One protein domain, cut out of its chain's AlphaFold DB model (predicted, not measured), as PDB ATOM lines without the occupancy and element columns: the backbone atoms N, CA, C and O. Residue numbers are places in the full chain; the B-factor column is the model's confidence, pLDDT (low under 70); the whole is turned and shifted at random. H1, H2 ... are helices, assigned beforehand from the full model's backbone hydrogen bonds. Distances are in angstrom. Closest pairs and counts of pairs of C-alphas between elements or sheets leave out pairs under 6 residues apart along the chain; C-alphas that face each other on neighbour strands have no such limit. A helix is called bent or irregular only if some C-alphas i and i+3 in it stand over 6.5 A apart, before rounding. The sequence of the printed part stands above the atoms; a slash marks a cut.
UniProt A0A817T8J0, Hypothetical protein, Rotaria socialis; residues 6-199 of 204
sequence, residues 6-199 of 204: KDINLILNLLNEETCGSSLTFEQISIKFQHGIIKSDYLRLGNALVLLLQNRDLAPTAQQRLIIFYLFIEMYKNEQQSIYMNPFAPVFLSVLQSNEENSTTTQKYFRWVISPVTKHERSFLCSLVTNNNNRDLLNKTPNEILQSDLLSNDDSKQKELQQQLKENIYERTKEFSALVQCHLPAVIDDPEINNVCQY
ATOM      1  N   LYS A   6     189.590 148.344 128.178       84.31
ATOM      2  CA  LYS A   6     189.338 149.697 128.690       84.31
ATOM      3  C   LYS A   6     187.867 150.095 128.554       84.31
ATOM      4  O   LYS A   6     187.298 150.597 129.517       84.31
ATOM      5  N   ASP A   7     187.257 149.812 127.407       83.75
ATOM      6  CA  ASP A   7     185.863 150.170 127.124       83.75
ATOM      7  C   ASP A   7     184.920 149.330 127.985       83.75
ATOM      8  O   ASP A   7     183.980 149.854 128.572       83.75
ATOM      9  N   ILE A   8     185.228 148.038 128.142       82.50
ATOM     10  CA  ILE A   8     184.475 147.137 129.022       82.50
ATOM     11  C   ILE A   8     184.531 147.633 130.468       82.50
ATOM     12  O   ILE A   8     183.492 147.772 131.108       82.50
ATOM     13  N   ASN A   9     185.724 147.956 130.974       85.38
ATOM     14  CA  ASN A   9     185.866 148.498 132.325       85.38
ATOM     15  C   ASN A   9     185.130 149.831 132.487       85.38
ATOM     16  O   ASN A   9     184.536 150.069 133.531       85.38
ATOM     17  N   LEU A  10     185.121 150.691 131.465       86.62
ATOM     18  CA  LEU A  10     184.368 151.942 131.503       86.62
ATOM     19  C   LEU A  10     182.865 151.682 131.658       86.62
ATOM     20  O   LEU A  10     182.239 152.289 132.524       86.62
ATOM     21  N   ILE A  11     182.295 150.758 130.879       84.81
ATOM     22  CA  ILE A  11     180.873 150.391 130.975       84.81
ATOM     23  C   ILE A  11     180.559 149.801 132.346       84.81
ATOM     24  O   ILE A  11     179.595 150.218 132.978       84.81
ATOM     25  N   LEU A  12     181.372 148.854 132.818       84.06
ATOM     26  CA  LEU A  12     181.165 148.217 134.117       84.06
ATOM     27  C   LEU A  12     181.257 149.236 135.254       84.06
ATOM     28  O   LEU A  12     180.451 149.187 136.173       84.06
ATOM     29  N   ASN A  13     182.160 150.212 135.152       85.44
ATOM     30  CA  ASN A  13     182.246 151.310 136.111       85.44
ATOM     31  C   ASN A  13     181.026 152.239 136.052       85.44
ATOM     32  O   ASN A  13     180.594 152.724 137.090       85.44
ATOM     33  N   LEU A  14     180.454 152.495 134.869       84.31
ATOM     34  CA  LEU A  14     179.214 153.274 134.742       84.31
ATOM     35  C   LEU A  14     177.997 152.519 135.292       84.31
ATOM     36  O   LEU A  14     177.101 153.136 135.863       84.31
ATOM     37  N   LEU A  15     177.970 151.196 135.126       83.06
ATOM     38  CA  LEU A  15     176.889 150.322 135.580       83.06
ATOM     39  C   LEU A  15     177.092 149.797 137.006       83.06
ATOM     40  O   LEU A  15     176.224 149.088 137.508       83.06
ATOM     41  N   ASN A  16     178.198 150.130 137.672       84.19
ATOM     42  CA  ASN A  16     178.477 149.640 139.016       84.19
ATOM     43  C   ASN A  16     177.389 150.112 139.993       84.19
ATOM     44  O   ASN A  16     177.024 151.290 140.003       84.19
ATOM     45  N   GLU A  17     176.867 149.195 140.807       70.06
ATOM     46  CA  GLU A  17     175.685 149.419 141.649       70.06
ATOM     47  C   GLU A  17     175.864 150.602 142.611       70.06
ATOM     48  O   GLU A  17     174.933 151.386 142.802       70.06
ATOM     49  N   GLU A  18     177.078 150.798 143.134       67.31
ATOM     50  CA  GLU A  18     177.399 151.904 144.047       67.31
ATOM     51  C   GLU A  18     177.298 153.286 143.381       67.31
ATOM     52  O   GLU A  18     176.893 154.264 144.011       67.31
ATOM     53  N   THR A  19     177.639 153.388 142.095       68.75
ATOM     54  CA  THR A  19     177.692 154.666 141.363       68.75
ATOM     55  C   THR A  19     176.440 154.950 140.540       68.75
ATOM     56  O   THR A  19     176.159 156.106 140.225       68.75
ATOM     57  N   CYS A  20     175.686 153.906 140.204       68.31
ATOM     58  CA  CYS A  20     174.586 153.936 139.246       68.31
ATOM     59  C   CYS A  20     173.336 154.668 139.773       68.31
ATOM     60  O   CYS A  20     172.594 155.263 139.000       68.31
ATOM     61  N   GLY A  21     173.099 154.664 141.090       64.75
ATOM     62  CA  GLY A  21     171.864 155.206 141.669       64.75
ATOM     63  C   GLY A  21     171.855 156.716 141.907       64.75
ATOM     64  O   GLY A  21     170.946 157.400 141.441       64.75
ATOM     65  N   SER A  22     172.839 157.231 142.650       71.12
ATOM     66  CA  SER A  22     172.789 158.599 143.204       71.12
ATOM     67  C   SER A  22     174.019 159.452 142.889       71.12
ATOM     68  O   SER A  22     174.020 160.642 143.186       71.12
ATOM     69  N   SER A  23     175.089 158.863 142.343       74.38
ATOM     70  CA  SER A  23     176.379 159.554 142.235       74.38
ATOM     71  C   SER A  23     176.574 160.302 140.920       74.38
ATOM     72  O   SER A  23     177.394 161.219 140.884       74.38
ATOM     73  N   LEU A  24     175.907 159.887 139.841       81.62
ATOM     74  CA  LEU A  24     176.096 160.452 138.506       81.62
ATOM     75  C   LEU A  24     174.751 160.807 137.877       81.62
ATOM     76  O   LEU A  24     173.814 160.009 137.901       81.62
ATOM     77  N   THR A  25     174.677 161.996 137.287       85.88
ATOM     78  CA  THR A  25     173.544 162.400 136.441       85.88
ATOM     79  C   THR A  25     173.688 161.810 135.038       85.88
ATOM     80  O   THR A  25     174.791 161.442 134.615       85.88
ATOM     81  N   PHE A  26     172.594 161.733 134.276       83.62
ATOM     82  CA  PHE A  26     172.648 161.252 132.889       83.62
ATOM     83  C   PHE A  26     173.572 162.105 132.007       83.62
ATOM     84  O   PHE A  26     174.293 161.559 131.172       83.62
ATOM     85  N   GLU A  27     173.645 163.419 132.236       85.50
ATOM     86  CA  GLU A  27     174.602 164.293 131.544       85.50
ATOM     87  C   GLU A  27     176.059 163.898 131.837       85.50
ATOM     88  O   GLU A  27     176.863 163.734 130.920       85.50
ATOM     89  N   GLN A  28     176.401 163.668 133.108       85.88
ATOM     90  CA  GLN A  28     177.750 163.245 133.494       85.88
ATOM     91  C   GLN A  28     178.112 161.871 132.918       85.88
ATOM     92  O   GLN A  28     179.262 161.640 132.537       85.88
ATOM     93  N   ILE A  29     177.134 160.964 132.832       85.69
ATOM     94  CA  ILE A  29     177.291 159.659 132.182       85.69
ATOM     95  C   ILE A  29     177.581 159.843 130.690       85.69
ATOM     96  O   ILE A  29     178.527 159.237 130.186       85.69
ATOM     97  N   SER A  30     176.835 160.710 129.999       86.12
ATOM     98  CA  SER A  30     177.072 161.012 128.582       86.12
ATOM     99  C   SER A  30     178.468 161.584 128.340       86.12
ATOM    100  O   SER A  30     179.186 161.093 127.472       86.12
ATOM    101  N   ILE A  31     178.907 162.549 129.151       86.56
ATOM    102  CA  ILE A  31     180.244 163.148 129.027       86.56
ATOM    103  C   ILE A  31     181.330 162.070 129.172       86.56
ATOM    104  O   ILE A  31     182.214 161.954 128.321       86.56
ATOM    105  N   LYS A  32     181.247 161.230 130.214       85.06
ATOM    106  CA  LYS A  32     182.198 160.122 130.423       85.06
ATOM    107  C   LYS A  32     182.199 159.132 129.259       85.06
ATOM    108  O   LYS A  32     183.258 158.652 128.861       85.06
ATOM    109  N   PHE A  33     181.024 158.846 128.712       86.06
ATOM    110  CA  PHE A  33     180.848 157.938 127.590       86.06
ATOM    111  C   PHE A  33     181.471 158.484 126.295       86.06
ATOM    112  O   PHE A  33     182.279 157.805 125.666       86.06
ATOM    113  N   GLN A  34     181.156 159.731 125.932       84.50
ATOM    114  CA  GLN A  34     181.630 160.368 124.699       84.50
ATOM    115  C   GLN A  34     183.145 160.605 124.694       84.50
ATOM    116  O   GLN A  34     183.773 160.532 123.641       84.50
ATOM    117  N   HIS A  35     183.748 160.878 125.856       83.62
ATOM    118  CA  HIS A  35     185.204 161.016 125.969       83.62
ATOM    119  C   HIS A  35     185.942 159.676 125.958       83.62
ATOM    120  O   HIS A  35     187.102 159.625 125.553       83.62
ATOM    121  N   GLY A  36     185.301 158.608 126.435       80.31
ATOM    122  CA  GLY A  36     185.930 157.299 126.561       80.31
ATOM    123  C   GLY A  36     185.867 156.445 125.299       80.31
ATOM    124  O   GLY A  36     186.769 155.640 125.081       80.31
ATOM    125  N   ILE A  37     184.821 156.603 124.481       83.94
ATOM    126  CA  ILE A  37     184.478 155.648 123.423       83.94
ATOM    127  C   ILE A  37     184.417 156.335 122.061       83.94
ATOM    128  O   ILE A  37     183.748 157.348 121.868       83.94
ATOM    129  N   ILE A  38     185.083 155.731 121.079       85.69
ATOM    130  CA  ILE A  38     185.047 156.182 119.688       85.69
ATOM    131  C   ILE A  38     183.789 155.682 118.966       85.69
ATOM    132  O   ILE A  38     183.332 154.556 119.164       85.69
ATOM    133  N   LYS A  39     183.261 156.496 118.045       84.00
ATOM    134  CA  LYS A  39     182.036 156.182 117.286       84.00
ATOM    135  C   LYS A  39     182.099 154.857 116.521       84.00
ATOM    136  O   LYS A  39     181.079 154.190 116.375       84.00
ATOM    137  N   SER A  40     183.279 154.453 116.045       85.00
ATOM    138  CA  SER A  40     183.453 153.186 115.319       85.00
ATOM    139  C   SER A  40     183.134 151.947 116.160       85.00
ATOM    140  O   SER A  40     182.833 150.901 115.592       85.00
ATOM    141  N   ASP A  41     183.173 152.056 117.489       85.00
ATOM    142  CA  ASP A  41     182.913 150.940 118.399       85.00
ATOM    143  C   ASP A  41     181.486 150.930 118.967       85.00
ATOM    144  O   ASP A  41     181.114 149.973 119.644       85.00
ATOM    145  N   TYR A  42     180.638 151.912 118.630       86.50
ATOM    146  CA  TYR A  42     179.260 152.010 119.141       86.50
ATOM    147  C   TYR A  42     178.404 150.785 118.823       86.50
ATOM    148  O   TYR A  42     177.648 150.330 119.674       86.50
ATOM    149  N   LEU A  43     178.549 150.197 117.633       85.25
ATOM    150  CA  LEU A  43     177.793 148.993 117.285       85.25
ATOM    151  C   LEU A  43     178.208 147.793 118.152       85.25
ATOM    152  O   LEU A  43     177.363 147.051 118.647       85.25
ATOM    153  N   ARG A  44     179.518 147.612 118.365       84.62
ATOM    154  CA  ARG A  44     180.065 146.514 119.184       84.62
ATOM    155  C   ARG A  44     179.648 146.669 120.637       84.62
ATOM    156  O   ARG A  44     179.216 145.715 121.275       84.62
ATOM    157  N   LEU A  45     179.762 147.895 121.122       86.81
ATOM    158  CA  LEU A  45     179.358 148.304 122.446       86.81
ATOM    159  C   LEU A  45     177.866 148.100 122.679       86.81
ATOM    160  O   LEU A  45     177.479 147.478 123.660       86.81
ATOM    161  N   GLY A  46     177.029 148.579 121.764       85.81
ATOM    162  CA  GLY A  46     175.591 148.414 121.865       85.81
ATOM    163  C   GLY A  46     175.190 146.940 121.864       85.81
ATOM    164  O   GLY A  46     174.376 146.551 122.689       85.81
ATOM    165  N   ASN A  47     175.836 146.084 121.065       84.31
ATOM    166  CA  ASN A  47     175.619 144.634 121.143       84.31
ATOM    167  C   ASN A  47     175.987 144.053 122.519       84.31
ATOM    168  O   ASN A  47     175.252 143.219 123.044       84.31
ATOM    169  N   ALA A  48     177.078 144.512 123.139       85.31
ATOM    170  CA  ALA A  48     177.424 144.117 124.506       85.31
ATOM    171  C   ALA A  48     176.375 144.598 125.527       85.31
ATOM    172  O   ALA A  48     175.976 143.833 126.399       85.31
ATOM    173  N   LEU A  49     175.868 145.826 125.386       86.94
ATOM    174  CA  LEU A  49     174.782 146.352 126.220       86.94
ATOM    175  C   LEU A  49     173.475 145.562 126.044       86.94
ATOM    176  O   LEU A  49     172.758 145.331 127.015       86.94
ATOM    177  N   VAL A  50     173.174 145.103 124.827       84.31
ATOM    178  CA  VAL A  50     172.019 144.235 124.573       84.31
ATOM    179  C   VAL A  50     172.188 142.882 125.263       84.31
ATOM    180  O   VAL A  50     171.252 142.425 125.915       84.31
ATOM    181  N   LEU A  51     173.379 142.276 125.205       82.69
ATOM    182  CA  LEU A  51     173.676 141.046 125.949       82.69
ATOM    183  C   LEU A  51     173.517 141.243 127.465       82.69
ATOM    184  O   LEU A  51     172.990 140.360 128.142       82.69
ATOM    185  N   LEU A  52     173.916 142.399 128.004       83.44
ATOM    186  CA  LEU A  52     173.701 142.735 129.416       83.44
ATOM    187  C   LEU A  52     172.207 142.846 129.764       83.44
ATOM    188  O   LEU A  52     171.800 142.387 130.822       83.44
ATOM    189  N   LEU A  53     171.378 143.401 128.874       80.12
ATOM    190  CA  LEU A  53     169.924 143.503 129.077       80.12
ATOM    191  C   LEU A  53     169.179 142.167 128.946       80.12
ATOM    192  O   LEU A  53     168.148 141.965 129.597       80.12
ATOM    193  N   GLN A  54     169.671 141.275 128.087       79.38
ATOM    194  CA  GLN A  54     169.114 139.933 127.904       79.38
ATOM    195  C   GLN A  54     169.378 139.039 129.122       79.38
ATOM    196  O   GLN A  54     168.525 138.240 129.504       79.38
ATOM    197  N   ASN A  55     170.536 139.196 129.769       79.38
ATOM    198  CA  ASN A  55     170.909 138.412 130.942       79.38
ATOM    199  C   ASN A  55     170.477 139.116 132.235       79.38
ATOM    200  O   ASN A  55     171.083 140.099 132.656       79.38
ATOM    201  N   ARG A  56     169.457 138.571 132.906       69.75
ATOM    202  CA  ARG A  56     168.887 139.141 134.141       69.75
ATOM    203  C   ARG A  56     169.913 139.379 135.253       69.75
ATOM    204  O   ARG A  56     169.771 140.343 136.001       69.75
ATOM    205  N   ASP A  57     170.935 138.535 135.337       75.62
ATOM    206  CA  ASP A  57     171.950 138.601 136.392       75.62
ATOM    207  C   ASP A  57     172.995 139.703 136.159       75.62
ATOM    208  O   ASP A  57     173.681 140.100 137.095       75.62
ATOM    209  N   LEU A  58     173.119 140.219 134.929       78.69
ATOM    210  CA  LEU A  58     174.147 141.204 134.577       78.69
ATOM    211  C   LEU A  58     173.675 142.660 134.715       78.69
ATOM    212  O   LEU A  58     174.503 143.553 134.884       78.69
ATOM    213  N   ALA A  59     172.364 142.907 134.658       78.44
ATOM    214  CA  ALA A  59     171.754 144.221 134.894       78.44
ATOM    215  C   ALA A  59     170.511 144.103 135.807       78.44
ATOM    216  O   ALA A  59     169.380 144.395 135.379       78.44
ATOM    217  N   PRO A  60     170.688 143.647 137.064       78.38
ATOM    218  CA  PRO A  60     169.574 143.352 137.962       78.38
ATOM    219  C   PRO A  60     168.778 144.605 138.354       78.38
ATOM    220  O   PRO A  60     167.558 144.540 138.540       78.38
ATOM    221  N   THR A  61     169.433 145.766 138.440       83.88
ATOM    222  CA  THR A  61     168.816 146.999 138.949       83.88
ATOM    223  C   THR A  61     168.131 147.816 137.846       83.88
ATOM    224  O   THR A  61     168.573 147.852 136.696       83.88
ATOM    225  N   ALA A  62     167.035 148.503 138.186       83.50
ATOM    226  CA  ALA A  62     166.332 149.371 137.234       83.50
ATOM    227  C   ALA A  62     167.194 150.570 136.812       83.50
ATOM    228  O   ALA A  62     167.142 150.998 135.665       83.50
ATOM    229  N   GLN A  63     168.046 151.063 137.710       86.69
ATOM    230  CA  GLN A  63     168.996 152.143 137.463       86.69
ATOM    231  C   GLN A  63     169.964 151.784 136.332       86.69
ATOM    232  O   GLN A  63     170.110 152.555 135.386       86.69
ATOM    233  N   GLN A  64     170.555 150.583 136.372       87.50
ATOM    234  CA  GLN A  64     171.449 150.103 135.313       87.50
ATOM    235  C   GLN A  64     170.731 150.057 133.967       87.50
ATOM    236  O   GLN A  64     171.257 150.534 132.964       87.50
ATOM    237  N   ARG A  65     169.499 149.542 133.939       87.06
ATOM    238  CA  ARG A  65     168.707 149.462 132.706       87.06
ATOM    239  C   ARG A  65     168.340 150.842 132.158       87.06
ATOM    240  O   ARG A  65     168.469 151.052 130.954       87.06
ATOM    241  N   LEU A  66     167.986 151.804 133.018       86.44
ATOM    242  CA  LEU A  66     167.769 153.202 132.622       86.44
ATOM    243  C   LEU A  66     169.016 153.812 131.972       86.44
ATOM    244  O   LEU A  66     168.904 154.454 130.927       86.44
ATOM    245  N   ILE A  67     170.198 153.585 132.554       88.12
ATOM    246  CA  ILE A  67     171.468 154.033 131.972       88.12
ATOM    247  C   ILE A  67     171.677 153.395 130.600       88.12
ATOM    248  O   ILE A  67     171.990 154.100 129.647       88.12
ATOM    249  N   ILE A  68     171.464 152.085 130.466       88.88
ATOM    250  CA  ILE A  68     171.637 151.388 129.188       88.88
ATOM    251  C   ILE A  68     170.694 151.958 128.114       88.88
ATOM    252  O   ILE A  68     171.136 152.249 127.001       88.88
ATOM    253  N   PHE A  69     169.415 152.178 128.440       86.62
ATOM    254  CA  PHE A  69     168.460 152.797 127.514       86.62
ATOM    255  C   PHE A  69     168.880 154.206 127.101       86.62
ATOM    256  O   PHE A  69     168.795 154.550 125.921       86.62
ATOM    257  N   TYR A  70     169.381 154.995 128.050       87.62
ATOM    258  CA  TYR A  70     169.915 156.320 127.771       87.62
ATOM    259  C   TYR A  70     171.128 156.266 126.827       87.62
ATOM    260  O   TYR A  70     171.174 156.999 125.839       87.62
ATOM    261  N   LEU A  71     172.071 155.348 127.063       88.31
ATOM    262  CA  LEU A  71     173.260 155.179 126.223       88.31
ATOM    263  C   LEU A  71     172.912 154.794 124.778       88.31
ATOM    264  O   LEU A  71     173.547 155.299 123.853       88.31
ATOM    265  N   PHE A  72     171.887 153.961 124.550       86.62
ATOM    266  CA  PHE A  72     171.443 153.635 123.186       86.62
ATOM    267  C   PHE A  72     170.991 154.853 122.387       86.62
ATOM    268  O   PHE A  72     171.205 154.904 121.174       86.62
ATOM    269  N   ILE A  73     170.367 155.821 123.056       84.12
ATOM    270  CA  ILE A  73     169.939 157.075 122.437       84.12
ATOM    271  C   ILE A  73     171.150 157.991 122.243       84.12
ATOM    272  O   ILE A  73     171.353 158.519 121.152       84.12
ATOM    273  N   GLU A  74     172.003 158.121 123.260       83.62
ATOM    274  CA  GLU A  74     173.165 159.012 123.227       83.62
ATOM    275  C   GLU A  74     174.189 158.617 122.143       83.62
ATOM    276  O   GLU A  74     174.751 159.495 121.486       83.62
ATOM    277  N   MET A  75     174.372 157.315 121.877       83.25
ATOM    278  CA  MET A  75     175.254 156.814 120.810       83.25
ATOM    279  C   MET A  75     174.900 157.359 119.416       83.25
ATOM    280  O   MET A  75     175.796 157.592 118.606       83.25
ATOM    281  N   TYR A  76     173.619 157.604 119.133       79.88
ATOM    282  CA  TYR A  76     173.141 158.005 117.800       79.88
ATOM    283  C   TYR A  76     172.459 159.383 117.787       79.88
ATOM    284  O   TYR A  76     171.794 159.743 116.825       79.88
ATOM    285  N   LYS A  77     172.667 160.195 118.831       74.19
ATOM    286  CA  LYS A  77     172.013 161.503 119.028       74.19
ATOM    287  C   LYS A  77     172.408 162.600 118.030       74.19
ATOM    288  O   LYS A  77     171.641 163.531 117.813       74.19
ATOM    289  N   ASN A  78     173.616 162.532 117.464       62.69
ATOM    290  CA  ASN A  78     174.207 163.615 116.662       62.69
ATOM    291  C   ASN A  78     173.804 163.610 115.183       62.69
ATOM    292  O   ASN A  78     174.106 164.558 114.460       62.69
ATOM    293  N   GLU A  79     173.144 162.559 114.719       57.12
ATOM    294  CA  GLU A  79     172.573 162.542 113.384       57.12
ATOM    295  C   GLU A  79     171.122 162.989 113.527       57.12
ATOM    296  O   GLU A  79     170.384 162.463 114.352       57.12
ATOM    297  N   GLN A  80     170.671 163.949 112.720       47.59
ATOM    298  CA  GLN A  80     169.256 164.364 112.622       47.59
ATOM    299  C   GLN A  80     168.330 163.221 112.132       47.59
ATOM    300  O   GLN A  80     167.200 163.442 111.701       47.59
ATOM    301  N   GLN A  81     168.825 161.988 112.173       49.28
ATOM    302  CA  GLN A  81     168.173 160.755 111.825       49.28
ATOM    303  C   GLN A  81     167.489 160.240 113.082       49.28
ATOM    304  O   GLN A  81     168.112 159.871 114.072       49.28
ATOM    305  N   SER A  82     166.164 160.297 113.013       63.88
ATOM    306  CA  SER A  82     165.231 159.836 114.025       63.88
ATOM    307  C   SER A  82     165.651 158.511 114.665       63.88
ATOM    308  O   SER A  82     166.288 157.677 114.023       63.88
ATOM    309  N   ILE A  83     165.191 158.258 115.893       69.31
ATOM    310  CA  ILE A  83     165.283 156.957 116.575       69.31
ATOM    311  C   ILE A  83     164.962 155.758 115.667       69.31
ATOM    312  O   ILE A  83     165.483 154.663 115.851       69.31
ATOM    313  N   TYR A  84     164.143 156.000 114.648       72.31
ATOM    314  CA  TYR A  84     163.810 155.109 113.551       72.31
ATOM    315  C   TYR A  84     165.015 154.534 112.792       72.31
ATOM    316  O   TYR A  84     164.935 153.399 112.342       72.31
ATOM    317  N   MET A  85     166.135 155.251 112.683       74.44
ATOM    318  CA  MET A  85     167.356 154.784 112.011       74.44
ATOM    319  C   MET A  85     168.346 154.106 112.957       74.44
ATOM    320  O   MET A  85     169.279 153.449 112.495       74.44
ATOM    321  N   ASN A  86     168.119 154.184 114.271       81.25
ATOM    322  CA  ASN A  86     168.973 153.542 115.260       81.25
ATOM    323  C   ASN A  86     168.987 152.011 115.026       81.25
ATOM    324  O   ASN A  86     167.913 151.400 114.911       81.25
ATOM    325  N   PRO A  87     170.166 151.361 114.947       80.12
ATOM    326  CA  PRO A  87     170.251 149.905 114.801       80.12
ATOM    327  C   PRO A  87     169.631 149.158 115.992       80.12
ATOM    328  O   PRO A  87     169.164 148.034 115.840       80.12
ATOM    329  N   PHE A  88     169.548 149.806 117.156       82.75
ATOM    330  CA  PHE A  88     168.932 149.283 118.373       82.75
ATOM    331  C   PHE A  88     167.445 149.657 118.504       82.75
ATOM    332  O   PHE A  88     166.833 149.387 119.532       82.75
ATOM    333  N   ALA A  89     166.808 150.214 117.465       80.38
ATOM    334  CA  ALA A  89     165.366 150.486 117.470       80.38
ATOM    335  C   ALA A  89     164.478 149.278 117.860       80.38
ATOM    336  O   ALA A  89     163.517 149.470 118.614       80.38
ATOM    337  N   PRO A  90     164.792 148.029 117.444       78.69
ATOM    338  CA  PRO A  90     164.049 146.847 117.887       78.69
ATOM    339  C   PRO A  90     164.070 146.626 119.408       78.69
ATOM    340  O   PRO A  90     163.094 146.117 119.962       78.69
ATOM    341  N   VAL A  91     165.134 147.054 120.099       81.38
ATOM    342  CA  VAL A  91     165.235 146.996 121.568       81.38
ATOM    343  C   VAL A  91     164.173 147.894 122.190       81.38
ATOM    344  O   VAL A  91     163.384 147.426 123.009       81.38
ATOM    345  N   PHE A  92     164.061 149.146 121.737       81.56
ATOM    346  CA  PHE A  92     163.027 150.068 122.214       81.56
ATOM    347  C   PHE A  92     161.618 149.517 121.967       81.56
ATOM    348  O   PHE A  92     160.784 149.522 122.870       81.56
ATOM    349  N   LEU A  93     161.367 148.963 120.776       80.75
ATOM    350  CA  LEU A  93     160.080 148.349 120.448       80.75
ATOM    351  C   LEU A  93     159.735 147.184 121.393       80.75
ATOM    352  O   LEU A  93     158.603 147.094 121.865       80.75
ATOM    353  N   SER A  94     160.700 146.313 121.705       78.88
ATOM    354  CA  SER A  94     160.486 145.173 122.608       78.88
ATOM    355  C   SER A  94     160.147 145.597 124.046       78.88
ATOM    356  O   SER A  94     159.253 145.020 124.674       78.88
ATOM    357  N   VAL A  95     160.785 146.666 124.535       78.94
ATOM    358  CA  VAL A  95     160.530 147.245 125.863       78.94
ATOM    359  C   VAL A  95     159.127 147.856 125.933       78.94
ATOM    360  O   VAL A  95     158.412 147.653 126.916       78.94
ATOM    361  N   LEU A  96     158.698 148.550 124.874       76.50
ATOM    362  CA  LEU A  96     157.374 149.178 124.792       76.50
ATOM    363  C   LEU A  96     156.229 148.161 124.622       76.50
ATOM    364  O   LEU A  96     155.140 148.378 125.146       76.50
ATOM    365  N   GLN A  97     156.474 147.033 123.943       72.56
ATOM    366  CA  GLN A  97     155.474 145.988 123.661       72.56
ATOM    367  C   GLN A  97     155.147 145.056 124.839       72.56
ATOM    368  O   GLN A  97     154.159 144.328 124.772       72.56
ATOM    369  N   SER A  98     155.957 145.031 125.900       59.59
ATOM    370  CA  SER A  98     155.869 144.017 126.972       59.59
ATOM    371  C   SER A  98     154.592 144.069 127.839       59.59
ATOM    372  O   SER A  98     154.478 143.301 128.788       59.59
ATOM    373  N   ASN A  99     153.628 144.944 127.529       50.50
ATOM    374  CA  ASN A  99     152.316 145.018 128.186       50.50
ATOM    375  C   ASN A  99     151.189 144.300 127.423       50.50
ATOM    376  O   ASN A  99     150.108 144.141 127.982       50.50
ATOM    377  N   GLU A 100     151.391 143.886 126.168       51.62
ATOM    378  CA  GLU A 100     150.358 143.130 125.454       51.62
ATOM    379  C   GLU A 100     150.440 141.648 125.838       51.62
ATOM    380  O   GLU A 100     151.079 140.824 125.177       51.62
ATOM    381  N   GLU A 101     149.776 141.309 126.946       46.28
ATOM    382  CA  GLU A 101     149.178 139.990 127.142       46.28
ATOM    383  C   GLU A 101     148.333 139.697 125.896       46.28
ATOM    384  O   GLU A 101     147.262 140.272 125.776       46.28
ATOM    385  N   ASN A 102     148.863 138.945 124.920       42.44
ATOM    386  CA  ASN A 102     148.164 138.203 123.850       42.44
ATOM    387  C   ASN A 102     149.066 138.041 122.613       42.44
ATOM    388  O   ASN A 102     148.809 138.601 121.548       42.44
ATOM    389  N   SER A 103     150.102 137.205 122.691       39.69
ATOM    390  CA  SER A 103     150.576 136.551 121.466       39.69
ATOM    391  C   SER A 103     150.776 135.060 121.702       39.69
ATOM    392  O   SER A 103     151.624 134.600 122.465       39.69
ATOM    393  N   THR A 104     149.879 134.324 121.070       34.84
ATOM    394  CA  THR A 104     149.760 132.878 121.002       34.84
ATOM    395  C   THR A 104     151.072 132.220 120.556       34.84
ATOM    396  O   THR A 104     151.661 132.576 119.543       34.84
ATOM    397  N   THR A 105     151.516 131.250 121.356       38.50
ATOM    398  CA  THR A 105     152.190 129.969 121.044       38.50
ATOM    399  C   THR A 105     153.432 129.891 120.128       38.50
ATOM    400  O   THR A 105     154.169 128.920 120.258       38.50
ATOM    401  N   THR A 106     153.788 130.871 119.297       37.22
ATOM    402  CA  THR A 106     154.994 130.817 118.429       37.22
ATOM    403  C   THR A 106     156.053 131.875 118.747       37.22
ATOM    404  O   THR A 106     157.184 131.783 118.282       37.22
ATOM    405  N   GLN A 107     155.742 132.838 119.613       40.69
ATOM    406  CA  GLN A 107     156.638 133.946 119.988       40.69
ATOM    407  C   GLN A 107     157.664 133.587 121.085       40.69
ATOM    408  O   GLN A 107     158.404 134.453 121.548       40.69
ATOM    409  N   LYS A 108     157.705 132.321 121.528       39.19
ATOM    410  CA  LYS A 108     158.485 131.871 122.696       39.19
ATOM    411  C   LYS A 108     159.987 131.700 122.459       39.19
ATOM    412  O   LYS A 108     160.710 131.582 123.438       39.19
ATOM    413  N   TYR A 109     160.458 131.693 121.212       39.16
ATOM    414  CA  TYR A 109     161.834 131.265 120.934       39.16
ATOM    415  C   TYR A 109     162.784 132.363 120.443       39.16
ATOM    416  O   TYR A 109     163.986 132.138 120.475       39.16
ATOM    417  N   PHE A 110     162.303 133.539 120.016       45.38
ATOM    418  CA  PHE A 110     163.153 134.424 119.196       45.38
ATOM    419  C   PHE A 110     162.905 135.935 119.325       45.38
ATOM    420  O   PHE A 110     163.328 136.706 118.468       45.38
ATOM    421  N   ARG A 111     162.245 136.407 120.389       51.41
ATOM    422  CA  ARG A 111     162.259 137.847 120.708       51.41
ATOM    423  C   ARG A 111     163.516 138.153 121.510       51.41
ATOM    424  O   ARG A 111     163.975 137.306 122.265       51.41
ATOM    425  N   TRP A 112     164.050 139.361 121.378       53.75
ATOM    426  CA  TRP A 112     164.981 139.950 122.336       53.75
ATOM    427  C   TRP A 112     164.349 139.861 123.736       53.75
ATOM    428  O   TRP A 112     163.575 140.737 124.114       53.75
ATOM    429  N   VAL A 113     164.570 138.757 124.460       57.16
ATOM    430  CA  VAL A 113     164.008 138.535 125.797       57.16
ATOM    431  C   VAL A 113     164.801 139.415 126.746       57.16
ATOM    432  O   VAL A 113     165.769 138.994 127.364       57.16
ATOM    433  N   ILE A 114     164.438 140.690 126.775       64.75
ATOM    434  CA  ILE A 114     164.927 141.627 127.771       64.75
ATOM    435  C   ILE A 114     164.213 141.284 129.072       64.75
ATOM    436  O   ILE A 114     163.027 140.935 129.072       64.75
ATOM    437  N   SER A 115     164.941 141.368 130.182       63.81
ATOM    438  CA  SER A 115     164.351 141.203 131.511       63.81
ATOM    439  C   SER A 115     163.109 142.088 131.673       63.81
ATOM    440  O   SER A 115     163.096 143.204 131.153       63.81
ATOM    441  N   PRO A 116     162.059 141.625 132.376       66.19
ATOM    442  CA  PRO A 116     160.812 142.368 132.502       66.19
ATOM    443  C   PRO A 116     161.076 143.786 133.022       66.19
ATOM    444  O   PRO A 116     161.615 143.980 134.112       66.19
ATOM    445  N   VAL A 117     160.712 144.768 132.199       73.31
ATOM    446  CA  VAL A 117     160.971 146.193 132.425       73.31
ATOM    447  C   VAL A 117     159.798 146.818 133.184       73.31
ATOM    448  O   VAL A 117     158.632 146.542 132.885       73.31
ATOM    449  N   THR A 118     160.086 147.670 134.168       77.44
ATOM    450  CA  THR A 118     159.069 148.347 134.989       77.44
ATOM    451  C   THR A 118     158.315 149.433 134.208       77.44
ATOM    452  O   THR A 118     158.749 149.899 133.152       77.44
ATOM    453  N   LYS A 119     157.164 149.888 134.732       76.12
ATOM    454  CA  LYS A 119     156.390 150.985 134.117       76.12
ATOM    455  C   LYS A 119     157.213 152.280 134.024       76.12
ATOM    456  O   LYS A 119     157.157 152.936 132.990       76.12
ATOM    457  N   HIS A 120     158.005 152.603 135.047       77.31
ATOM    458  CA  HIS A 120     158.832 153.815 135.081       77.31
ATOM    459  C   HIS A 120     159.908 153.822 133.994       77.31
ATOM    460  O   HIS A 120     160.088 154.831 133.318       77.31
ATOM    461  N   GLU A 121     160.561 152.684 133.761       82.12
ATOM    462  CA  GLU A 121     161.561 152.539 132.700       82.12
ATOM    463  C   GLU A 121     160.965 152.766 131.303       82.12
ATOM    464  O   GLU A 121     161.580 153.425 130.465       82.12
ATOM    465  N   ARG A 122     159.734 152.296 131.064       79.19
ATOM    466  CA  ARG A 122     159.015 152.544 129.804       79.19
ATOM    467  C   ARG A 122     158.630 154.008 129.635       79.19
ATOM    468  O   ARG A 122     158.883 154.573 128.577       79.19
ATOM    469  N   SER A 123     158.061 154.629 130.669       78.25
ATOM    470  CA  SER A 123     157.689 156.049 130.629       78.25
ATOM    471  C   SER A 123     158.910 156.950 130.427       78.25
ATOM    472  O   SER A 123     158.850 157.900 129.647       78.25
ATOM    473  N   PHE A 124     160.036 156.619 131.065       82.56
ATOM    474  CA  PHE A 124     161.307 157.301 130.844       82.56
ATOM    475  C   PHE A 124     161.771 157.175 129.392       82.56
ATOM    476  O   PHE A 124     162.066 158.188 128.761       82.56
ATOM    477  N   LEU A 125     161.769 155.957 128.843       82.44
ATOM    478  CA  LEU A 125     162.126 155.716 127.449       82.44
ATOM    479  C   LEU A 125     161.211 156.515 126.513       82.44
ATOM    480  O   LEU A 125     161.719 157.284 125.708       82.44
ATOM    481  N   CYS A 126     159.885 156.446 126.664       80.19
ATOM    482  CA  CYS A 126     158.953 157.271 125.886       80.19
ATOM    483  C   CYS A 126     159.297 158.764 125.957       80.19
ATOM    484  O   CYS A 126     159.349 159.428 124.925       80.19
ATOM    485  N   SER A 127     159.584 159.284 127.152       79.31
ATOM    486  CA  SER A 127     159.954 160.690 127.335       79.31
ATOM    487  C   SER A 127     161.258 161.056 126.622       79.31
ATOM    488  O   SER A 127     161.319 162.097 125.967       79.31
ATOM    489  N   LEU A 128     162.281 160.196 126.686       77.81
ATOM    490  CA  LEU A 128     163.548 160.406 125.979       77.81
ATOM    491  C   LEU A 128     163.370 160.420 124.459       77.81
ATOM    492  O   LEU A 128     164.003 161.217 123.771       77.81
ATOM    493  N   VAL A 129     162.510 159.543 123.938       78.31
ATOM    494  CA  VAL A 129     162.281 159.418 122.498       78.31
ATOM    495  C   VAL A 129     161.443 160.571 121.951       78.31
ATOM    496  O   VAL A 129     161.767 161.124 120.903       78.31
ATOM    497  N   THR A 130     160.368 160.946 122.647       75.44
ATOM    498  CA  THR A 130     159.460 162.012 122.203       75.44
ATOM    499  C   THR A 130     160.077 163.399 122.387       75.44
ATOM    500  O   THR A 130     159.920 164.258 121.523       75.44
ATOM    501  N   ASN A 131     160.815 163.620 123.478       67.94
ATOM    502  CA  ASN A 131     161.421 164.907 123.806       67.94
ATOM    503  C   ASN A 131     162.951 164.781 123.876       67.94
ATOM    504  O   ASN A 131     163.555 164.745 124.949       67.94
ATOM    505  N   ASN A 132     163.594 164.806 122.708       58.06
ATOM    506  CA  ASN A 132     165.050 164.663 122.551       58.06
ATOM    507  C   ASN A 132     165.886 165.778 123.243       58.06
ATOM    508  O   ASN A 132     167.109 165.699 123.308       58.06
ATOM    509  N   ASN A 133     165.252 166.837 123.766       57.12
ATOM    510  CA  ASN A 133     165.924 167.989 124.385       57.12
ATOM    511  C   ASN A 133     165.551 168.210 125.864       57.12
ATOM    512  O   ASN A 133     165.603 169.335 126.359       57.12
ATOM    513  N   ASN A 134     165.161 167.152 126.581       64.94
ATOM    514  CA  ASN A 134     164.828 167.214 128.006       64.94
ATOM    515  C   ASN A 134     166.075 167.432 128.891       64.94
ATOM    516  O   ASN A 134     166.469 166.545 129.648       64.94
ATOM    517  N   ARG A 135     166.697 168.615 128.830       63.94
ATOM    518  CA  ARG A 135     167.849 168.977 129.681       63.94
ATOM    519  C   ARG A 135     167.560 168.758 131.170       63.94
ATOM    520  O   ARG A 135     168.417 168.267 131.893       63.94
ATOM    521  N   ASP A 136     166.320 168.999 131.591       68.44
ATOM    522  CA  ASP A 136     165.884 168.788 132.974       68.44
ATOM    523  C   ASP A 136     165.828 167.310 133.385       68.44
ATOM    524  O   ASP A 136     165.961 167.008 134.568       68.44
ATOM    525  N   LEU A 137     165.643 166.376 132.443       74.69
ATOM    526  CA  LEU A 137     165.755 164.939 132.727       74.69
ATOM    527  C   LEU A 137     167.221 164.505 132.768       74.69
ATOM    528  O   LEU A 137     167.575 163.648 133.571       74.69
ATOM    529  N   LEU A 138     168.075 165.103 131.932       79.62
ATOM    530  CA  LEU A 138     169.500 164.766 131.879       79.62
ATOM    531  C   LEU A 138     170.254 165.186 133.149       79.62
ATOM    532  O   LEU A 138     171.236 164.545 133.527       79.62
ATOM    533  N   ASN A 139     169.751 166.218 133.827       81.25
ATOM    534  CA  ASN A 139     170.278 166.698 135.102       81.25
ATOM    535  C   ASN A 139     169.905 165.812 136.297       81.25
ATOM    536  O   ASN A 139     170.456 166.009 137.377       81.25
ATOM    537  N   LYS A 140     168.988 164.853 136.128       81.56
ATOM    538  CA  LYS A 140     168.558 163.965 137.212       81.56
ATOM    539  C   LYS A 140     169.451 162.738 137.326       81.56
ATOM    540  O   LYS A 140     170.071 162.299 136.355       81.56
ATOM    541  N   THR A 141     169.492 162.160 138.517       84.38
ATOM    542  CA  THR A 141     170.098 160.843 138.744       84.38
ATOM    543  C   THR A 141     169.112 159.718 138.403       84.38
ATOM    544  O   THR A 141     167.894 159.925 138.443       84.38
ATOM    545  N   PRO A 142     169.582 158.498 138.090       82.62
ATOM    546  CA  PRO A 142     168.691 157.362 137.853       82.62
ATOM    547  C   PRO A 142     167.725 157.084 139.018       82.62
ATOM    548  O   PRO A 142     166.564 156.760 138.771       82.62
ATOM    549  N   ASN A 143     168.146 157.276 140.277       83.88
ATOM    550  CA  ASN A 143     167.249 157.166 141.434       83.88
ATOM    551  C   ASN A 143     166.174 158.254 141.455       83.88
ATOM    552  O   ASN A 143     165.013 157.950 141.721       83.88
ATOM    553  N   GLU A 144     166.530 159.502 141.150       82.38
ATOM    554  CA  GLU A 144     165.553 160.592 141.061       82.38
ATOM    555  C   GLU A 144     164.527 160.337 139.958       82.38
ATOM    556  O   GLU A 144     163.360 160.665 140.131       82.38
ATOM    557  N   ILE A 145     164.927 159.716 138.846       81.19
ATOM    558  CA  ILE A 145     164.003 159.343 137.768       81.19
ATOM    559  C   ILE A 145     163.042 158.241 138.211       81.19
ATOM    560  O   ILE A 145     161.846 158.345 137.943       81.19
ATOM    561  N   LEU A 146     163.533 157.223 138.922       80.75
ATOM    562  CA  LEU A 146     162.686 156.158 139.470       80.75
ATOM    563  C   LEU A 146     161.715 156.659 140.543       80.75
ATOM    564  O   LEU A 146     160.622 156.116 140.663       80.75
ATOM    565  N   GLN A 147     162.114 157.665 141.322       79.50
ATOM    566  CA  GLN A 147     161.277 158.285 142.353       79.50
ATOM    567  C   GLN A 147     160.372 159.387 141.797       79.50
ATOM    568  O   GLN A 147     159.399 159.767 142.443       79.50
ATOM    569  N   SER A 148     160.692 159.926 140.620       69.81
ATOM    570  CA  SER A 148     159.884 160.957 139.990       69.81
ATOM    571  C   SER A 148     158.631 160.368 139.356       69.81
ATOM    572  O   SER A 148     158.694 159.402 138.593       69.81
ATOM    573  N   ASP A 149     157.501 161.030 139.586       59.72
ATOM    574  CA  ASP A 149     156.250 160.783 138.876       59.72
ATOM    575  C   ASP A 149     156.342 161.291 137.422       59.72
ATOM    576  O   ASP A 149     155.617 162.182 136.994       59.72
ATOM    577  N   LEU A 150     157.230 160.702 136.615       61.41
ATOM    578  CA  LEU A 150     157.231 160.839 135.148       61.41
ATOM    579  C   LEU A 150     156.082 160.051 134.495       61.41
ATOM    580  O   LEU A 150     156.052 159.871 133.277       61.41
ATOM    581  N   LEU A 151     155.132 159.576 135.303       53.97
ATOM    582  CA  LEU A 151     153.891 158.927 134.906       53.97
ATOM    583  C   LEU A 151     152.930 159.947 134.272       53.97
ATOM    584  O   LEU A 151     151.795 160.120 134.713       53.97
ATOM    585  N   SER A 152     153.354 160.601 133.196       53.19
ATOM    586  CA  SER A 152     152.402 161.128 132.232       53.19
ATOM    587  C   SER A 152     151.723 159.908 131.615       53.19
ATOM    588  O   SER A 152     152.315 159.215 130.789       53.19
ATOM    589  N   ASN A 153     150.510 159.597 132.074       51.91
ATOM    590  CA  ASN A 153     149.659 158.505 131.585       51.91
ATOM    591  C   ASN A 153     149.144 158.768 130.152       51.91
ATOM    592  O   ASN A 153     147.977 158.533 129.849       51.91
ATOM    593  N   ASP A 154     150.001 159.249 129.254       61.25
ATOM    594  CA  ASP A 154     149.692 159.356 127.834       61.25
ATOM    595  C   ASP A 154     149.939 157.991 127.178       61.25
ATOM    596  O   ASP A 154     150.767 157.843 126.277       61.25
ATOM    597  N   ASP A 155     149.209 156.970 127.636       69.19
ATOM    598  CA  ASP A 155     149.209 155.632 127.030       69.19
ATOM    599  C   ASP A 155     148.921 155.717 125.517       69.19
ATOM    600  O   ASP A 155     149.374 154.880 124.738       69.19
ATOM    601  N   SER A 156     148.209 156.765 125.085       72.94
ATOM    602  CA  SER A 156     148.001 157.135 123.683       72.94
ATOM    603  C   SER A 156     149.305 157.466 122.949       72.94
ATOM    604  O   SER A 156     149.572 156.864 121.911       72.94
ATOM    605  N   LYS A 157     150.151 158.352 123.493       75.00
ATOM    606  CA  LYS A 157     151.453 158.711 122.897       75.00
ATOM    607  C   LYS A 157     152.419 157.534 122.901       75.00
ATOM    608  O   LYS A 157     153.162 157.345 121.943       75.00
ATOM    609  N   GLN A 158     152.396 156.716 123.957       75.62
ATOM    610  CA  GLN A 158     153.205 155.498 124.011       75.62
ATOM    611  C   GLN A 158     152.803 154.513 122.900       75.62
ATOM    612  O   GLN A 158     153.677 153.976 122.220       75.62
ATOM    613  N   LYS A 159     151.497 154.299 122.690       79.44
ATOM    614  CA  LYS A 159     150.983 153.449 121.605       79.44
ATOM    615  C   LYS A 159     151.304 154.013 120.224       79.44
ATOM    616  O   LYS A 159     151.699 153.256 119.343       79.44
ATOM    617  N   GLU A 160     151.183 155.327 120.045       82.50
ATOM    618  CA  GLU A 160     151.546 156.000 118.797       82.50
ATOM    619  C   GLU A 160     153.033 155.801 118.473       82.50
ATOM    620  O   GLU A 160     153.374 155.355 117.378       82.50
ATOM    621  N   LEU A 161     153.921 156.023 119.447       81.69
ATOM    622  CA  LEU A 161     155.356 155.804 119.273       81.69
ATOM    623  C   LEU A 161     155.679 154.335 118.966       81.69
ATOM    624  O   LEU A 161     156.499 154.038 118.096       81.69
ATOM    625  N   GLN A 162     155.031 153.403 119.668       80.69
ATOM    626  CA  GLN A 162     155.172 151.969 119.424       80.69
ATOM    627  C   GLN A 162     154.766 151.607 117.989       80.69
ATOM    628  O   GLN A 162     155.463 150.825 117.336       80.69
ATOM    629  N   GLN A 163     153.661 152.167 117.495       82.19
ATOM    630  CA  GLN A 163     153.191 151.943 116.134       82.19
ATOM    631  C   GLN A 163     154.169 152.524 115.104       82.19
ATOM    632  O   GLN A 163     154.589 151.798 114.205       82.19
ATOM    633  N   GLN A 164     154.617 153.769 115.287       83.25
ATOM    634  CA  GLN A 164     155.582 154.419 114.394       83.25
ATOM    635  C   GLN A 164     156.918 153.661 114.333       83.25
ATOM    636  O   GLN A 164     157.464 153.440 113.251       83.25
ATOM    637  N   LEU A 165     157.436 153.200 115.479       81.06
ATOM    638  CA  LEU A 165     158.646 152.372 115.533       81.06
ATOM    639  C   LEU A 165     158.455 151.047 114.794       81.06
ATOM    640  O   LEU A 165     159.333 150.635 114.036       81.06
ATOM    641  N   LYS A 166     157.314 150.379 115.000       81.62
ATOM    642  CA  LYS A 166     157.002 149.101 114.354       81.62
ATOM    643  C   LYS A 166     156.919 149.246 112.837       81.62
ATOM    644  O   LYS A 166     157.528 148.448 112.130       81.62
ATOM    645  N   GLU A 167     156.197 150.251 112.353       82.12
ATOM    646  CA  GLU A 167     156.058 150.541 110.923       82.12
ATOM    647  C   GLU A 167     157.412 150.875 110.300       82.12
ATOM    648  O   GLU A 167     157.768 150.313 109.270       82.12
ATOM    649  N   ASN A 168     158.225 151.705 110.955       82.06
ATOM    650  CA  ASN A 168     159.525 152.064 110.408       82.06
ATOM    651  C   ASN A 168     160.501 150.878 110.349       82.06
ATOM    652  O   ASN A 168     161.177 150.678 109.341       82.06
ATOM    653  N   ILE A 169     160.564 150.067 111.411       77.00
ATOM    654  CA  ILE A 169     161.378 148.845 111.415       77.00
ATOM    655  C   ILE A 169     160.900 147.900 110.309       77.00
ATOM    656  O   ILE A 169     161.728 147.348 109.587       77.00
ATOM    657  N   TYR A 170     159.585 147.749 110.140       79.88
ATOM    658  CA  TYR A 170     159.014 146.933 109.074       79.88
ATOM    659  C   TYR A 170     159.403 147.448 107.684       79.88
ATOM    660  O   TYR A 170     159.946 146.682 106.899       79.88
ATOM    661  N   GLU A 171     159.226 148.737 107.391       80.62
ATOM    662  CA  GLU A 171     159.589 149.310 106.087       80.62
ATOM    663  C   GLU A 171     161.085 149.154 105.780       80.62
ATOM    664  O   GLU A 171     161.446 148.792 104.663       80.62
ATOM    665  N   ARG A 172     161.966 149.316 106.779       74.69
ATOM    666  CA  ARG A 172     163.410 149.076 106.599       74.69
ATOM    667  C   ARG A 172     163.754 147.618 106.324       74.69
ATOM    668  O   ARG A 172     164.799 147.353 105.745       74.69
ATOM    669  N   THR A 173     162.933 146.680 106.789       71.19
ATOM    670  CA  THR A 173     163.250 145.247 106.756       71.19
ATOM    671  C   THR A 173     162.463 144.459 105.719       71.19
ATOM    672  O   THR A 173     162.847 143.339 105.384       71.19
ATOM    673  N   LYS A 174     161.416 145.060 105.150       75.44
ATOM    674  CA  LYS A 174     160.511 144.470 104.160       75.44
ATOM    675  C   LYS A 174     161.221 143.917 102.925       75.44
ATOM    676  O   LYS A 174     160.779 142.911 102.382       75.44
ATOM    677  N   GLU A 175     162.311 144.550 102.498       69.38
ATOM    678  CA  GLU A 175     163.094 144.126 101.327       69.38
ATOM    679  C   GLU A 175     164.137 143.046 101.646       69.38
ATOM    680  O   GLU A 175     164.719 142.451 100.738       69.38
ATOM    681  N   PHE A 176     164.384 142.759 102.927       67.94
ATOM    682  CA  PHE A 176     165.342 141.736 103.320       67.94
ATOM    683  C   PHE A 176     164.730 140.333 103.315       67.94
ATOM    684  O   PHE A 176     163.534 140.143 103.520       67.94
ATOM    685  N   SER A 177     165.582 139.321 103.136       57.69
ATOM    686  CA  SER A 177     165.198 137.920 103.337       57.69
ATOM    687  C   SER A 177     164.671 137.698 104.760       57.69
ATOM    688  O   SER A 177     165.162 138.314 105.708       57.69
ATOM    689  N   ALA A 178     163.732 136.762 104.936       59.97
ATOM    690  CA  ALA A 178     163.165 136.402 106.241       59.97
ATOM    691  C   ALA A 178     164.238 136.056 107.298       59.97
ATOM    692  O   ALA A 178     164.052 136.321 108.484       59.97
ATOM    693  N   LEU A 179     165.392 135.531 106.864       56.59
ATOM    694  CA  LEU A 179     166.551 135.241 107.722       56.59
ATOM    695  C   LEU A 179     167.275 136.491 108.247       56.59
ATOM    696  O   LEU A 179     167.947 136.429 109.264       56.59
ATOM    697  N   VAL A 180     167.173 137.626 107.561       55.12
ATOM    698  CA  VAL A 180     167.739 138.909 108.013       55.12
ATOM    699  C   VAL A 180     166.720 139.660 108.875       55.12
ATOM    700  O   VAL A 180     167.086 140.347 109.829       55.12
ATOM    701  N   GLN A 181     165.429 139.482 108.583       54.38
ATOM    702  CA  GLN A 181     164.317 140.076 109.330       54.38
ATOM    703  C   GLN A 181     164.173 139.528 110.754       54.38
ATOM    704  O   GLN A 181     163.623 140.209 111.616       54.38
ATOM    705  N   CYS A 182     164.664 138.316 111.032       50.94
ATOM    706  CA  CYS A 182     164.605 137.771 112.386       50.94
ATOM    707  C   CYS A 182     165.588 138.455 113.350       50.94
ATOM    708  O   CYS A 182     165.478 138.239 114.552       50.94
ATOM    709  N   HIS A 183     166.500 139.313 112.858       53.91
ATOM    710  CA  HIS A 183     167.468 140.082 113.655       53.91
ATOM    711  C   HIS A 183     168.293 139.240 114.650       53.91
ATOM    712  O   HIS A 183     168.871 139.779 115.593       53.91
ATOM    713  N   LEU A 184     168.372 137.927 114.432       52.22
ATOM    714  CA  LEU A 184     169.176 137.014 115.225       52.22
ATOM    715  C   LEU A 184     170.548 136.822 114.572       52.22
ATOM    716  O   LEU A 184     170.626 136.617 113.360       52.22
ATOM    717  N   PRO A 185     171.631 136.760 115.359       49.06
ATOM    718  CA  PRO A 185     172.785 135.979 114.957       49.06
ATOM    719  C   PRO A 185     172.323 134.519 114.895       49.06
ATOM    720  O   PRO A 185     172.105 133.885 115.927       49.06
ATOM    721  N   ALA A 186     172.101 133.997 113.691       48.25
ATOM    722  CA  ALA A 186     171.895 132.569 113.521       48.25
ATOM    723  C   ALA A 186     173.195 131.866 113.932       48.25
ATOM    724  O   ALA A 186     174.245 132.097 113.331       48.25
ATOM    725  N   VAL A 187     173.134 131.028 114.968       54.22
ATOM    726  CA  VAL A 187     174.134 129.974 115.144       54.22
ATOM    727  C   VAL A 187     173.864 129.001 114.007       54.22
ATOM    728  O   VAL A 187     172.904 128.237 114.046       54.22
ATOM    729  N   ILE A 188     174.623 129.150 112.928       54.09
ATOM    730  CA  ILE A 188     174.594 128.219 111.808       54.09
ATOM    731  C   ILE A 188     175.449 127.039 112.252       54.09
ATOM    732  O   ILE A 188     176.608 127.241 112.621       54.09
ATOM    733  N   ASP A 189     174.873 125.838 112.253       54.53
ATOM    734  CA  ASP A 189     175.652 124.622 112.467       54.53
ATOM    735  C   ASP A 189     176.789 124.582 111.449       54.53
ATOM    736  O   ASP A 189     176.585 124.845 110.260       54.53
ATOM    737  N   ASP A 190     177.995 124.284 111.925       54.09
ATOM    738  CA  ASP A 190     179.166 124.186 111.067       54.09
ATOM    739  C   ASP A 190     178.892 123.139 109.967       54.09
ATOM    740  O   ASP A 190     178.658 121.962 110.284       54.09
ATOM    741  N   PRO A 191     178.873 123.533 108.678       59.28
ATOM    742  CA  PRO A 191     178.542 122.621 107.590       59.28
ATOM    743  C   PRO A 191     179.514 121.438 107.503       59.28
ATOM    744  O   PRO A 191     179.143 120.393 106.968       59.28
ATOM    745  N   GLU A 192     180.727 121.554 108.054       59.12
ATOM    746  CA  GLU A 192     181.690 120.451 108.067       59.12
ATOM    747  C   GLU A 192     181.378 119.383 109.125       59.12
ATOM    748  O   GLU A 192     181.708 118.213 108.925       59.12
ATOM    749  N   ILE A 193     180.665 119.729 110.202       58.66
ATOM    750  CA  ILE A 193     180.269 118.771 111.250       58.66
ATOM    751  C   ILE A 193     179.111 117.882 110.763       58.66
ATOM    752  O   ILE A 193     179.081 116.683 111.050       58.66
ATOM    753  N   ASN A 194     178.202 118.419 109.940       48.34
ATOM    754  CA  ASN A 194     177.070 117.656 109.392       48.34
ATOM    755  C   ASN A 194     177.474 116.577 108.375       48.34
ATOM    756  O   ASN A 194     176.756 115.587 108.219       48.34
ATOM    757  N   ASN A 195     178.639 116.704 107.737       49.22
ATOM    758  CA  ASN A 195     179.161 115.655 106.858       49.22
ATOM    759  C   ASN A 195     179.670 114.429 107.631       49.22
ATOM    760  O   ASN A 195     179.802 113.358 107.047       49.22
ATOM    761  N   VAL A 196     179.940 114.552 108.935       49.59
ATOM    762  CA  VAL A 196     180.406 113.431 109.768       49.59
ATOM    763  C   VAL A 196     179.225 112.604 110.293       49.59
ATOM    764  O   VAL A 196     179.318 111.379 110.379       49.59
ATOM    765  N   CYS A 197     178.082 113.239 110.567       43.75
ATOM    766  CA  CYS A 197     176.892 112.558 111.092       43.75
ATOM    767  C   CYS A 197     176.159 111.682 110.057       43.75
ATOM    768  O   CYS A 197     175.510 110.716 110.447       43.75
ATOM    769  N   GLN A 198     176.314 111.932 108.750       42.34
ATOM    770  CA  GLN A 198     175.705 111.085 107.707       42.34
ATOM    771  C   GLN A 198     176.356 109.696 107.562       42.34
ATOM    772  O   GLN A 198     175.773 108.805 106.944       42.34
ATOM    773  N   TYR A 199     177.541 109.469 108.141       42.31
ATOM    774  CA  TYR A 199     178.208 108.163 108.069       42.31
ATOM    775  C   TYR A 199     177.779 107.183 109.168       42.31
ATOM    776  O   TYR A 199     178.037 105.988 109.032       42.31
TER     777      TYR A 199
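AT A GLANCE: This is residues 6 to 199 of the 204 residues of the protein "Hypothetical protein" of Rotaria socialis (UniProt A0A817T8J0). A rounded body of helices is packed round H5 in its middle, with H1, H3 and H4 on one side of it and H6 and H7 on another; the longest helix, H10, packs on H6 and, near its start, on H7. Short H2 and H9 sit by one end of H5, a loop of residues 100 to 109 sticks out, and a thin tail, residues 185 to 199 with H12 in it, sticks far out and makes the length. The printed part has 194 residues with twelve named helices, H1 to H12 in order along the chain, and no named strand; the class is all helix. The whole is compact, with a radius of gyration of the C-alphas of 18.2 A, yet elongated in outline, spanning 65 by 42 by 32 A.

HOW THE PARTS SIT: H10, residues 155 to 173, touches H6, residues 89 to 97, closest at the C-alphas of Leu 93 and Gln 162, 6.2 A apart; they run opposite ways at a tilt of 38 degrees, only just steep. With residues 158 to 161 alone, H10 only just touches residues 126 to 130 of H7, residues 119 to 130, closest at the C-alphas of Cys 126 and Gln 158, 6.3 A. H6 and H7 form a helical hairpin and only just touch, closest at the C-alphas of Leu 96 and Arg 122, 6.3 A. The hub is H5, residues 62 to 74, touching five helices. It touches H7 the same way at a shallow tilt of 13 degrees, closest at the C-alphas of Leu 66 and Glu 121, 6.2 A. It forms a helical hairpin with H4, residues 39 to 54, at a shallow tilt of 28 degrees; they only just touch, closest at the C-alphas of Leu 49 and Ile 68, 6.6 A. H3, residues 26 to 36, touches H5 at a steep tilt of 59 degrees, closest at the C-alphas of Ser 30 and Glu 74, 6.9 A. H1, residues 6 to 15, touches H3, opposite ways at a shallow tilt of 8 degrees, closest at the C-alphas of Leu 14 and Ile 29, 7.1 A. With residues 63 to 67 alone, H5 touches H2, residues 17 to 20, and H9, residues 142 to 147; the closest C-alphas are those of Cys 20 and Gln 63, 6.1 A, and of Gln 63 and Pro 142, 5.2 A. H8, residues 135 to 138, only just touches H3, with 3 pairs of C-alphas within 8 A, closest at Phe 26 and Leu 138, 4.8 A. H11, residues 178 to 181, is close to H10 but not clearly touching, with the C-alphas of Thr 173 and Gln 181 5.9 A apart, and H12, residues 191 to 197, touches no helix. Every O i to N i+4 pair is within hydrogen-bond range in H1, H3, H6, H7, H9 and H10; H4 has 10 of 12, H5 8 of 9, and H12 0 of 3 with 1 of 4 O i to N i+3 pairs, while H2, H8 and H11 are too short for an i+4 pair.

IN THESE COORDINATES: H1 begins at C-alpha 6, (189.338, 149.697, 128.690). From first to last C-alpha H10 measures 26.8 A, H4 23.3 A, H5 18.3 A, H7 16.5 A and H3 15.2 A. H4 is irregular: C-alphas 40 and 43 are 7.3 A apart. H10 ends at C-alpha 173, (163.250, 145.247, 106.756), and H12 at C-alpha 197, (176.892, 112.558, 111.092).

THE WHOLE: The two C-alphas farthest apart, those of Asp 136 and Tyr 199, are 66.7 A apart. Without the stretches that stand free, the body has 162 residues and spans 38 by 36 by 33 A. The printed part has no cut. The links H5 to H6, 14 residues, and H6 to H7, 21 residues, are long. Mean pLDDT of the printed part is 72.2, and 69 residues are under 70, among them residues 98 to 116 and 175 to 199.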